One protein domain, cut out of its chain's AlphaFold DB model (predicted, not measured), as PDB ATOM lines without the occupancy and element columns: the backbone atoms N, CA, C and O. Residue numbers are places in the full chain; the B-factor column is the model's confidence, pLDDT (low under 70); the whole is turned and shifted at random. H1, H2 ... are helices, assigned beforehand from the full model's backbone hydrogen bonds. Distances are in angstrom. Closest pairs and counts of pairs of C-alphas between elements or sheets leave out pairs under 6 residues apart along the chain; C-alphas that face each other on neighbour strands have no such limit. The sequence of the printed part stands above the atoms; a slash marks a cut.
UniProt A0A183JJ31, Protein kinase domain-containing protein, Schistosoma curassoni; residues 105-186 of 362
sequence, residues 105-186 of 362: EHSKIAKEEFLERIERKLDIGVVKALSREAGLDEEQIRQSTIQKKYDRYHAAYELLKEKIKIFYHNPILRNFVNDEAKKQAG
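What this domain is: This is residues 105 to 186 of the 362 residues of the protein "Protein kinase domain-containing protein" of Schistosoma curassoni (UniProt A0A183JJ31). Three short-to-medium helices, H2, H3 and H4, pack crosswise into a small body, and the ends of the printed part reach out from it at opposite ends of a long rod. At one end residues 105 to 110 of H1 stick out; at the other, residues 165 to 186 stick out, with H5 turning off the end of H4 at a corner. The printed part has 82 residues with five named helices, H1 to H5 in that order, and no named strand; the class is all helix. The whole is loose, with a radius of gyration of the C-alphas of 16.0 A and spans of 56 by 25 by 22 A.

Where its parts are: Find C-alpha 105 at (50.378, -26.222, -18.502); from there H1 runs through residues 105 to 119, 21.1 A from first to last C-alpha. Next look at residues 124 to 134, which are H2, 15.0 A long. H3 follows as residues 138 to 146, 12.1 A long. Find C-alpha 152 at (30.234, -12.791, -37.236), where H4 begins; it runs to residue 168, is 24.2 A long and is the longest helix by residues. H5, residues 171 to 186, is 22.4 A long and ends at C-alpha 186 at (41.725, -15.091, -73.651).

How they stand to each other: Look first at the hub, H3 and H4, which touch three helices each. H1 touches H3 with residues 115 to 119 alone; the closest C-alphas, of Leu 115 and Ile 146, are 6.1 A apart, at a steep tilt of 56 degrees, opposite ways. H2 touches H3, closest at the C-alphas of Ser 131 and Glu 138, 5.8 A, at a steep tilt of 57 degrees. H2 touches residues 156 to 161 of H4, closest at the C-alphas of Val 126 and Lys 161, 6.5 A, at a steep tilt of 65 degrees. H3 touches residues 153 to 157 of H4, about perpendicular at 85 degrees, closest at the C-alphas of Thr 145 and His 154, 4.6 A. H4 and H5 only just touch, only at the corner, with 3 pairs of C-alphas within 8 A; the closest, of Tyr 168 and Arg 174, are 6.5 A apart. H1 is apart from H2, H4 and H5. In H1, H2, H3, H4 and H5 every O i to N i+4 pair is within hydrogen-bond range.

The domain as a whole: The C-alphas of Glu 105 and Gly 186, the two farthest apart, are 56.9 A from each other. Without the stretches that stand free, the body spans 31 by 19 by 17 A. The printed part has no cut, and the four links between helices are tight. The mean pLDDT of the printed part is 71.9; residues 105 to 121, 168, 171 and 173 to 186 are under 70.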
ATOM      1  N   GLU A 105      49.100 -26.171 -17.777       55.31
ATOM      2  CA  GLU A 105      50.378 -26.222 -18.502       55.31
ATOM      3  C   GLU A 105      50.258 -26.994 -19.821       55.31
ATOM      4  O   GLU A 105      50.597 -26.466 -20.884       55.31
ATOM      5  N   HIS A 106      49.614 -28.167 -19.796       49.91
ATOM      6  CA  HIS A 106      49.187 -28.843 -21.022       49.91
ATOM      7  C   HIS A 106      48.184 -27.993 -21.812       49.91
ATOM      8  O   HIS A 106      48.222 -28.013 -23.037       49.91
ATOM      9  N   SER A 107      47.346 -27.171 -21.160       54.88
ATOM     10  CA  SER A 107      46.473 -26.244 -21.887       54.88
ATOM     11  C   SER A 107      47.234 -25.205 -22.710       54.88
ATOM     12  O   SER A 107      46.627 -24.720 -23.661       54.88
ATOM     13  N   LYS A 108      48.463 -24.797 -22.372       53.00
ATOM     14  CA  LYS A 108      49.207 -23.828 -23.197       53.00
ATOM     15  C   LYS A 108      49.800 -24.524 -24.417       53.00
ATOM     16  O   LYS A 108      49.412 -24.189 -25.528       53.00
ATOM     17  N   ILE A 109      50.591 -25.574 -24.204       53.12
ATOM     18  CA  ILE A 109      51.268 -26.326 -25.275       53.12
ATOM     19  C   ILE A 109      50.252 -26.990 -26.221       53.12
ATOM     20  O   ILE A 109      50.349 -26.846 -27.436       53.12
ATOM     21  N   ALA A 110      49.212 -27.642 -25.687       53.06
ATOM     22  CA  ALA A 110      48.176 -28.260 -26.516       53.06
ATOM     23  C   ALA A 110      47.223 -27.236 -27.153       53.06
ATOM     24  O   ALA A 110      46.594 -27.561 -28.156       53.06
ATOM     25  N   LYS A 111      47.108 -26.002 -26.626       55.41
ATOM     26  CA  LYS A 111      46.507 -24.906 -27.403       55.41
ATOM     27  C   LYS A 111      47.444 -24.543 -28.542       55.41
ATOM     28  O   LYS A 111      46.994 -24.584 -29.668       55.41
ATOM     29  N   GLU A 112      48.707 -24.240 -28.285       55.25
ATOM     30  CA  GLU A 112      49.669 -23.784 -29.295       55.25
ATOM     31  C   GLU A 112      49.757 -24.760 -30.484       55.25
ATOM     32  O   GLU A 112      49.404 -24.385 -31.602       55.25
ATOM     33  N   GLU A 113      49.997 -26.056 -30.241       57.12
ATOM     34  CA  GLU A 113      49.983 -27.084 -31.298       57.12
ATOM     35  C   GLU A 113      48.621 -27.224 -32.013       57.12
ATOM     36  O   GLU A 113      48.563 -27.510 -33.213       57.12
ATOM     37  N   PHE A 114      47.497 -27.060 -31.306       57.25
ATOM     38  CA  PHE A 114      46.153 -27.174 -31.885       57.25
ATOM     39  C   PHE A 114      45.761 -25.941 -32.704       57.25
ATOM     40  O   PHE A 114      45.154 -26.085 -33.765       57.25
ATOM     41  N   LEU A 115      46.124 -24.747 -32.233       54.78
ATOM     42  CA  LEU A 115      45.910 -23.465 -32.893       54.78
ATOM     43  C   LEU A 115      46.761 -23.429 -34.171       54.78
ATOM     44  O   LEU A 115      46.182 -23.249 -35.236       54.78
ATOM     45  N   GLU A 116      48.053 -23.783 -34.119       58.81
ATOM     46  CA  GLU A 116      48.907 -23.948 -35.312       58.81
ATOM     47  C   GLU A 116      48.361 -24.994 -36.303       58.81
ATOM     48  O   GLU A 116      48.518 -24.885 -37.524       58.81
ATOM     49  N   ARG A 117      47.747 -26.074 -35.802       60.38
ATOM     50  CA  ARG A 117      47.171 -27.140 -36.643       60.38
ATOM     51  C   ARG A 117      45.796 -26.775 -37.210       60.38
ATOM     52  O   ARG A 117      45.378 -27.389 -38.196       60.38
ATOM     53  N   ILE A 118      45.106 -25.793 -36.629       58.62
ATOM     54  CA  ILE A 118      43.923 -25.147 -37.212       58.62
ATOM     55  C   ILE A 118      44.343 -24.054 -38.194       58.62
ATOM     56  O   ILE A 118      43.781 -23.997 -39.278       58.62
ATOM     57  N   GLU A 119      45.352 -23.254 -37.874       57.69
ATOM     58  CA  GLU A 119      45.922 -22.211 -38.729       57.69
ATOM     59  C   GLU A 119      46.416 -22.795 -40.061       57.69
ATOM     60  O   GLU A 119      46.033 -22.318 -41.125       57.69
ATOM     61  N   ARG A 120      47.107 -23.945 -40.023       59.38
ATOM     62  CA  ARG A 120      47.458 -24.749 -41.215       59.38
ATOM     63  C   ARG A 120      46.269 -25.389 -41.950       59.38
ATOM     64  O   ARG A 120      46.452 -25.952 -43.026       59.38
ATOM     65  N   LYS A 121      45.064 -25.354 -41.373       66.50
ATOM     66  CA  LYS A 121      43.796 -25.788 -41.987       66.50
ATOM     67  C   LYS A 121      42.881 -24.618 -42.362       66.50
ATOM     68  O   LYS A 121      41.801 -24.879 -42.901       66.50
ATOM     69  N   LEU A 122      43.256 -23.367 -42.080       73.62
ATOM     70  CA  LEU A 122      42.527 -22.226 -42.615       73.62
ATOM     71  C   LEU A 122      42.822 -22.122 -44.111       73.62
ATOM     72  O   LEU A 122      43.975 -22.084 -44.537       73.62
ATOM     73  N   ASP A 123      41.763 -22.072 -44.910       77.56
ATOM     74  CA  ASP A 123      41.885 -21.817 -46.333       77.56
ATOM     75  C   ASP A 123      42.171 -20.324 -46.522       77.56
ATOM     76  O   ASP A 123      41.308 -19.461 -46.337       77.56
ATOM     77  N   ILE A 124      43.424 -20.021 -46.855       78.00
ATOM     78  CA  ILE A 124      43.901 -18.649 -47.021       78.00
ATOM     79  C   ILE A 124      43.219 -17.933 -48.198       78.00
ATOM     80  O   ILE A 124      43.173 -16.704 -48.216       78.00
ATOM     81  N   GLY A 125      42.647 -18.677 -49.153       75.12
ATOM     82  CA  GLY A 125      41.800 -18.133 -50.209       75.12
ATOM     83  C   GLY A 125      40.454 -17.650 -49.668       75.12
ATOM     84  O   GLY A 125      40.010 -16.566 -50.036       75.12
ATOM     85  N   VAL A 126      39.846 -18.392 -48.737       81.50
ATOM     86  CA  VAL A 126      38.586 -18.006 -48.068       81.50
ATOM     87  C   VAL A 126      38.777 -16.758 -47.203       81.50
ATOM     88  O   VAL A 126      37.956 -15.845 -47.267       81.50
ATOM     89  N   VAL A 127      39.875 -16.675 -46.441       83.06
ATOM     90  CA  VAL A 127      40.198 -15.486 -45.625       83.06
ATOM     91  C   VAL A 127      40.395 -14.250 -46.513       83.06
ATOM     92  O   VAL A 127      39.759 -13.223 -46.284       83.06
ATOM     93  N   LYS A 128      41.202 -14.367 -47.577       79.06
ATOM     94  CA  LYS A 128      41.457 -13.269 -48.525       79.06
ATOM     95  C   LYS A 128      40.211 -12.847 -49.301       79.06
ATOM     96  O   LYS A 128      40.030 -11.659 -49.547       79.06
ATOM     97  N   ALA A 129      39.341 -13.788 -49.668       78.19
ATOM     98  CA  ALA A 129      38.063 -13.476 -50.303       78.19
ATOM     99  C   ALA A 129      37.156 -12.665 -49.363       78.19
ATOM    100  O   ALA A 129      36.624 -11.637 -49.770       78.19
ATOM    101  N   LEU A 130      37.036 -13.066 -48.093       82.31
ATOM    102  CA  LEU A 130      36.245 -12.328 -47.102       82.31
ATOM    103  C   LEU A 130      36.797 -10.932 -46.809       82.31
ATOM    104  O   LEU A 130      36.012 -10.003 -46.632       82.31
ATOM    105  N   SER A 131      38.118 -10.760 -46.789       85.19
ATOM    106  CA  SER A 131      38.691  -9.431 -46.581       85.19
ATOM    107  C   SER A 131      38.473  -8.504 -47.772       85.19
ATOM    108  O   SER A 131      38.035  -7.367 -47.599       85.19
ATOM    109  N   ARG A 132      38.686  -9.005 -48.994       75.75
ATOM    110  CA  ARG A 132      38.555  -8.206 -50.220       75.75
ATOM    111  C   ARG A 132      37.107  -7.886 -50.600       75.75
ATOM    112  O   ARG A 132      36.862  -6.784 -51.073       75.75
ATOM    113  N   GLU A 133      36.171  -8.815 -50.400       73.75
ATOM    114  CA  GLU A 133      34.763  -8.651 -50.813       73.75
ATOM    115  C   GLU A 133      33.858  -8.127 -49.689       73.75
ATOM    116  O   GLU A 133      32.958  -7.330 -49.942       73.75
ATOM    117  N   ALA A 134      34.074  -8.560 -48.440       78.75
ATOM    118  CA  ALA A 134      33.229  -8.182 -47.300       78.75
ATOM    119  C   ALA A 134      33.876  -7.140 -46.366       78.75
ATOM    120  O   ALA A 134      33.288  -6.796 -45.341       78.75
ATOM    121  N   GLY A 135      35.079  -6.644 -46.689       79.94
ATOM    122  CA  GLY A 135      35.782  -5.623 -45.899       79.94
ATOM    123  C   GLY A 135      36.172  -6.075 -44.487       79.94
ATOM    124  O   GLY A 135      36.357  -5.247 -43.597       79.94
ATOM    125  N   LEU A 136      36.241  -7.388 -44.252       84.62
ATOM    126  CA  LEU A 136      36.547  -7.967 -42.946       84.62
ATOM    127  C   LEU A 136      38.066  -8.025 -42.722       84.62
ATOM    128  O   LEU A 136      38.824  -8.376 -43.622       84.62
ATOM    129  N   ASP A 137      38.524  -7.725 -41.510       88.00
ATOM    130  CA  ASP A 137      39.948  -7.837 -41.177       88.00
ATOM    131  C   ASP A 137      40.419  -9.307 -41.206       88.00
ATOM    132  O   ASP A 137      39.814 -10.175 -40.565       88.00
ATOM    133  N   GLU A 138      41.496  -9.584 -41.954       85.44
ATOM    134  CA  GLU A 138      42.058 -10.932 -42.105       85.44
ATOM    135  C   GLU A 138      42.462 -11.512 -40.748       85.44
ATOM    136  O   GLU A 138      42.181 -12.681 -40.475       85.44
ATOM    137  N   GLU A 139      43.061 -10.707 -39.869       84.06
ATOM    138  CA  GLU A 139      43.565 -11.201 -38.590       84.06
ATOM    139  C   GLU A 139      42.423 -11.486 -37.601       84.06
ATOM    140  O   GLU A 139      42.406 -12.545 -36.969       84.06
ATOM    141  N   GLN A 140      41.384 -10.648 -37.553       83.38
ATOM    142  CA  GLN A 140      40.158 -10.961 -36.806       83.38
ATOM    143  C   GLN A 140      39.419 -12.202 -37.336       83.38
ATOM    144  O   GLN A 140      38.900 -12.980 -36.528       83.38
ATOM    145  N   ILE A 141      39.394 -12.451 -38.656       83.00
ATOM    146  CA  ILE A 141      38.855 -13.709 -39.208       83.00
ATOM    147  C   ILE A 141      39.670 -14.901 -38.711       83.00
ATOM    148  O   ILE A 141      39.082 -15.885 -38.243       83.00
ATOM    149  N   ARG A 142      41.004 -14.820 -38.795       83.12
ATOM    150  CA  ARG A 142      41.918 -15.882 -38.360       83.12
ATOM    151  C   ARG A 142      41.709 -16.178 -36.882       83.12
ATOM    152  O   ARG A 142      41.325 -17.297 -36.553       83.12
ATOM    153  N   GLN A 143      41.832 -15.179 -36.010       82.38
ATOM    154  CA  GLN A 143      41.677 -15.341 -34.564       82.38
ATOM    155  C   GLN A 143      40.284 -15.854 -34.169       82.38
ATOM    156  O   GLN A 143      40.189 -16.828 -33.422       82.38
ATOM    157  N   SER A 144      39.197 -15.279 -34.701       84.69
ATOM    158  CA  SER A 144      37.826 -15.709 -34.371       84.69
ATOM    159  C   SER A 144      37.540 -17.148 -34.829       84.69
ATOM    160  O   SER A 144      36.878 -17.910 -34.117       84.69
ATOM    161  N   THR A 145      38.093 -17.556 -35.978       83.12
ATOM    162  CA  THR A 145      37.962 -18.921 -36.518       83.12
ATOM    163  C   THR A 145      38.803 -19.931 -35.745       83.12
ATOM    164  O   THR A 145      38.310 -21.001 -35.387       83.12
ATOM    165  N   ILE A 146      40.052 -19.576 -35.443       79.31
ATOM    166  CA  ILE A 146      40.992 -20.372 -34.652       79.31
ATOM    167  C   ILE A 146      40.434 -20.616 -33.237       79.31
ATOM    168  O   ILE A 146      40.449 -21.745 -32.746       79.31
ATOM    169  N   GLN A 147      39.853 -19.587 -32.612       74.81
ATOM    170  CA  GLN A 147      39.234 -19.662 -31.283       74.81
ATOM    171  C   GLN A 147      37.806 -20.247 -31.290       74.81
ATOM    172  O   GLN A 147      37.256 -20.498 -30.219       74.81
ATOM    173  N   LYS A 148      37.199 -20.468 -32.469       77.81
ATOM    174  CA  LYS A 148      35.782 -20.856 -32.652       77.81
ATOM    175  C   LYS A 148      34.819 -19.992 -31.837       77.81
ATOM    176  O   LYS A 148      33.924 -20.492 -31.160       77.81
ATOM    177  N   LYS A 149      35.003 -18.675 -31.897       76.50
ATOM    178  CA  LYS A 149      34.339 -17.724 -30.993       76.50
ATOM    179  C   LYS A 149      32.834 -17.533 -31.267       76.50
ATOM    180  O   LYS A 149      32.163 -16.828 -30.528       76.50
ATOM    181  N   TYR A 150      32.296 -18.174 -32.314       78.25
ATOM    182  CA  TYR A 150      30.907 -18.046 -32.790       78.25
ATOM    183  C   TYR A 150      30.471 -16.597 -33.111       78.25
ATOM    184  O   TYR A 150      29.281 -16.313 -33.215       78.25
ATOM    185  N   ASP A 151      31.432 -15.693 -33.341       84.75
ATOM    186  CA  ASP A 151      31.175 -14.328 -33.812       84.75
ATOM    187  C   ASP A 151      30.852 -14.289 -35.322       84.75
ATOM    188  O   ASP A 151      31.100 -15.247 -36.063       84.75
ATOM    189  N   ARG A 152      30.441 -13.105 -35.807       83.31
ATOM    190  CA  ARG A 152      30.234 -12.791 -37.236       83.31
ATOM    191  C   ARG A 152      31.377 -13.248 -38.156       83.31
ATOM    192  O   ARG A 152      31.115 -13.738 -39.249       83.31
ATOM    193  N   TYR A 153      32.627 -13.134 -37.705       85.75
ATOM    194  CA  TYR A 153      33.814 -13.505 -38.482       85.75
ATOM    195  C   TYR A 153      33.942 -15.024 -38.660       85.75
ATOM    196  O   TYR A 153      34.134 -15.503 -39.777       85.75
ATOM    197  N   HIS A 154      33.777 -15.791 -37.574       86.12
ATOM    198  CA  HIS A 154      33.788 -17.254 -37.630       86.12
ATOM    199  C   HIS A 154      32.621 -17.792 -38.471       86.12
ATOM    200  O   HIS A 154      32.812 -18.702 -39.280       86.12
ATOM    201  N   ALA A 155      31.432 -17.196 -38.324       86.25
ATOM    202  CA  ALA A 155      30.256 -17.548 -39.114       86.25
ATOM    203  C   ALA A 155      30.469 -17.289 -40.616       86.25
ATOM    204  O   ALA A 155      30.229 -18.183 -41.425       86.25
ATOM    205  N   ALA A 156      30.976 -16.109 -40.995       84.31
ATOM    206  CA  ALA A 156      31.275 -15.775 -42.389       84.31
ATOM    207  C   ALA A 156      32.296 -16.744 -43.015       84.31
ATOM    208  O   ALA A 156      32.096 -17.211 -44.139       84.31
ATOM    209  N   TYR A 157      33.348 -17.099 -42.267       87.06
ATOM    210  CA  TYR A 157      34.359 -18.063 -42.705       87.06
ATOM    211  C   TYR A 157      33.784 -19.465 -42.936       87.06
ATOM    212  O   TYR A 157      33.966 -20.024 -44.020       87.06
ATOM    213  N   GLU A 158      33.068 -20.038 -41.964       86.88
ATOM    214  CA  GLU A 158      32.505 -21.388 -42.115       86.88
ATOM    215  C   GLU A 158      31.432 -21.448 -43.215       86.88
ATOM    216  O   GLU A 158      31.438 -22.395 -44.002       86.88
ATOM    217  N   LEU A 159      30.588 -20.418 -43.357       87.00
ATOM    218  CA  LEU A 159      29.583 -20.346 -44.426       87.00
ATOM    219  C   LEU A 159      30.211 -20.262 -45.825       87.00
ATOM    220  O   LEU A 159      29.769 -20.966 -46.736       87.00
ATOM    221  N   LEU A 160      31.241 -19.429 -46.027       82.75
ATOM    222  CA  LEU A 160      31.896 -19.317 -47.336       82.75
ATOM    223  C   LEU A 160      32.658 -20.604 -47.691       82.75
ATOM    224  O   LEU A 160      32.546 -21.106 -48.810       82.75
ATOM    225  N   LYS A 161      33.364 -21.185 -46.718       85.25
ATOM    226  CA  LYS A 161      34.035 -22.488 -46.817       85.25
ATOM    227  C   LYS A 161      33.060 -23.619 -47.168       85.25
ATOM    228  O   LYS A 161      33.371 -24.450 -48.021       85.25
ATOM    229  N   GLU A 162      31.875 -23.651 -46.559       80.06
ATOM    230  CA  GLU A 162      30.833 -24.627 -46.888       80.06
ATOM    231  C   GLU A 162      30.278 -24.415 -48.305       80.06
ATOM    232  O   GLU A 162      30.209 -25.373 -49.078       80.06
ATOM    233  N   LYS A 163      29.990 -23.168 -48.705       77.75
ATOM    234  CA  LYS A 163      29.559 -22.848 -50.079       77.75
ATOM    235  C   LYS A 163      30.599 -23.245 -51.133       77.75
ATOM    236  O   LYS A 163      30.233 -23.859 -52.134       77.75
ATOM    237  N   ILE A 164      31.885 -22.979 -50.901       77.75
ATOM    238  CA  ILE A 164      32.979 -23.388 -51.802       77.75
ATOM    239  C   ILE A 164      33.097 -24.915 -51.868       77.75
ATOM    240  O   ILE A 164      33.280 -25.476 -52.949       77.75
ATOM    241  N   LYS A 165      32.923 -25.618 -50.742       77.44
ATOM    242  CA  LYS A 165      32.909 -27.086 -50.717       77.44
ATOM    243  C   LYS A 165      31.757 -27.656 -51.551       77.44
ATOM    244  O   LYS A 165      31.994 -28.566 -52.345       77.44
ATOM    245  N   ILE A 166      30.544 -27.114 -51.402       76.75
ATOM    246  CA  ILE A 166      29.360 -27.494 -52.195       76.75
ATOM    247  C   ILE A 166      29.609 -27.228 -53.685       76.75
ATOM    248  O   ILE A 166      29.371 -28.107 -54.513       76.75
ATOM    249  N   PHE A 167      30.161 -26.060 -54.023       70.12
ATOM    250  CA  PHE A 167      30.534 -25.703 -55.392       70.12
ATOM    251  C   PHE A 167      31.538 -26.698 -55.999       70.12
ATOM    252  O   PHE A 167      31.318 -27.199 -57.100       70.12
ATOM    253  N   TYR A 168      32.603 -27.055 -55.270       69.81
ATOM    254  CA  TYR A 168      33.627 -27.996 -55.747       69.81
ATOM    255  C   TYR A 168      33.070 -29.399 -56.042       69.81
ATOM    256  O   TYR A 168      33.567 -30.088 -56.934       69.81
ATOM    257  N   HIS A 169      32.025 -29.818 -55.320       74.69
ATOM    258  CA  HIS A 169      31.358 -31.107 -55.525       74.69
ATOM    259  C   HIS A 169      30.354 -31.091 -56.694       74.69
ATOM    260  O   HIS A 169      29.875 -32.156 -57.083       74.69
ATOM    261  N   ASN A 170      30.047 -29.929 -57.285       76.06
ATOM    262  CA  ASN A 170      29.152 -29.820 -58.435       76.06
ATOM    263  C   ASN A 170      29.951 -29.669 -59.752       76.06
ATOM    264  O   ASN A 170      30.442 -28.576 -60.062       76.06
ATOM    265  N   PRO A 171      30.074 -30.733 -60.574       68.81
ATOM    266  CA  PRO A 171      30.919 -30.710 -61.768       68.81
ATOM    267  C   PRO A 171      30.416 -29.745 -62.853       68.81
ATOM    268  O   PRO A 171      31.219 -29.234 -63.630       68.81
ATOM    269  N   ILE A 172      29.110 -29.456 -62.895       70.44
ATOM    270  CA  ILE A 172      28.506 -28.571 -63.902       70.44
ATOM    271  C   ILE A 172      28.940 -27.122 -63.651       70.44
ATOM    272  O   ILE A 172      29.425 -26.450 -64.561       70.44
ATOM    273  N   LEU A 173      28.829 -26.665 -62.399       61.78
ATOM    274  CA  LEU A 173      29.236 -25.317 -61.994       61.78
ATOM    275  C   LEU A 173      30.754 -25.122 -62.112       61.78
ATOM    276  O   LEU A 173      31.206 -24.088 -62.604       61.78
ATOM    277  N   ARG A 174      31.539 -26.145 -61.742       65.19
ATOM    278  CA  ARG A 174      32.998 -26.149 -61.905       65.19
ATOM    279  C   ARG A 174      33.415 -25.973 -63.367       65.19
ATOM    280  O   ARG A 174      34.302 -25.170 -63.645       65.19
ATOM    281  N   ASN A 175      32.789 -26.695 -64.296       65.56
ATOM    282  CA  ASN A 175      33.109 -26.580 -65.720       65.56
ATOM    283  C   ASN A 175      32.719 -25.204 -66.272       65.56
ATOM    284  O   ASN A 175      33.550 -24.552 -66.896       65.56
ATOM    285  N   PHE A 176      31.517 -24.715 -65.946       66.06
ATOM    286  CA  PHE A 176      31.056 -23.393 -66.378       66.06
ATOM    287  C   PHE A 176      31.999 -22.264 -65.927       66.06
ATOM    288  O   PHE A 176      32.395 -21.428 -66.735       66.06
ATOM    289  N   VAL A 177      32.415 -22.263 -64.657       64.12
ATOM    290  CA  VAL A 177      33.353 -21.261 -64.123       64.12
ATOM    291  C   VAL A 177      34.745 -21.385 -64.743       64.12
ATOM    292  O   VAL A 177      35.354 -20.366 -65.059       64.12
ATOM    293  N   ASN A 178      35.243 -22.602 -64.976       63.78
ATOM    294  CA  ASN A 178      36.527 -22.800 -65.653       63.78
ATOM    295  C   ASN A 178      36.505 -22.295 -67.103       63.78
ATOM    296  O   ASN A 178      37.495 -21.737 -67.572       63.78
ATOM    297  N   ASP A 179      35.395 -22.477 -67.816       66.56
ATOM    298  CA  ASP A 179      35.260 -22.012 -69.196       66.56
ATOM    299  C   ASP A 179      35.069 -20.491 -69.269       66.56
ATOM    300  O   ASP A 179      35.628 -19.847 -70.158       66.56
ATOM    301  N   GLU A 180      34.384 -19.884 -68.298       64.00
ATOM    302  CA  GLU A 180      34.273 -18.425 -68.205       64.00
ATOM    303  C   GLU A 180      35.606 -17.770 -67.794       64.00
ATOM    304  O   GLU A 180      36.018 -16.776 -68.393       64.00
ATOM    305  N   ALA A 181      36.364 -18.380 -66.874       60.28
ATOM    306  CA  ALA A 181      37.720 -17.947 -66.529       60.28
ATOM    307  C   ALA A 181      38.685 -18.032 -67.730       60.28
ATOM    308  O   ALA A 181      39.476 -17.114 -67.954       60.28
ATOM    309  N   LYS A 182      38.587 -19.084 -68.560       61.12
ATOM    310  CA  LYS A 182      39.355 -19.190 -69.817       61.12
ATOM    311  C   LYS A 182      38.989 -18.096 -70.822       61.12
ATOM    312  O   LYS A 182      39.890 -17.564 -71.468       61.12
ATOM    313  N   LYS A 183      37.705 -17.730 -70.957       61.00
ATOM    314  CA  LYS A 183      37.291 -16.606 -71.819       61.00
ATOM    315  C   LYS A 183      37.884 -15.281 -71.343       61.00
ATOM    316  O   LYS A 183      38.402 -14.535 -72.167       61.00
ATOM    317  N   GLN A 184      37.856 -15.011 -70.034       51.56
ATOM    318  CA  GLN A 184      38.455 -13.802 -69.449       51.56
ATOM    319  C   GLN A 184      39.976 -13.755 -69.705       51.56
ATOM    320  O   GLN A 184      40.492 -12.743 -70.176       51.56
ATOM    321  N   ALA A 185      40.690 -14.871 -69.505       49.53
ATOM    322  CA  ALA A 185      42.125 -14.967 -69.800       49.53
ATOM    323  C   ALA A 185      42.453 -14.778 -71.299       49.53
ATOM    324  O   ALA A 185      43.454 -14.150 -71.643       49.53
ATOM    325  N   GLY A 186      41.589 -15.263 -72.198       46.81
ATOM    326  CA  GLY A 186      41.725 -15.091 -73.651       46.81
ATOM    327  C   GLY A 186      41.478 -13.667 -74.170       46.81
ATOM    328  O   GLY A 186      41.779 -13.385 -75.328       46.81
TER     329      GLY A 186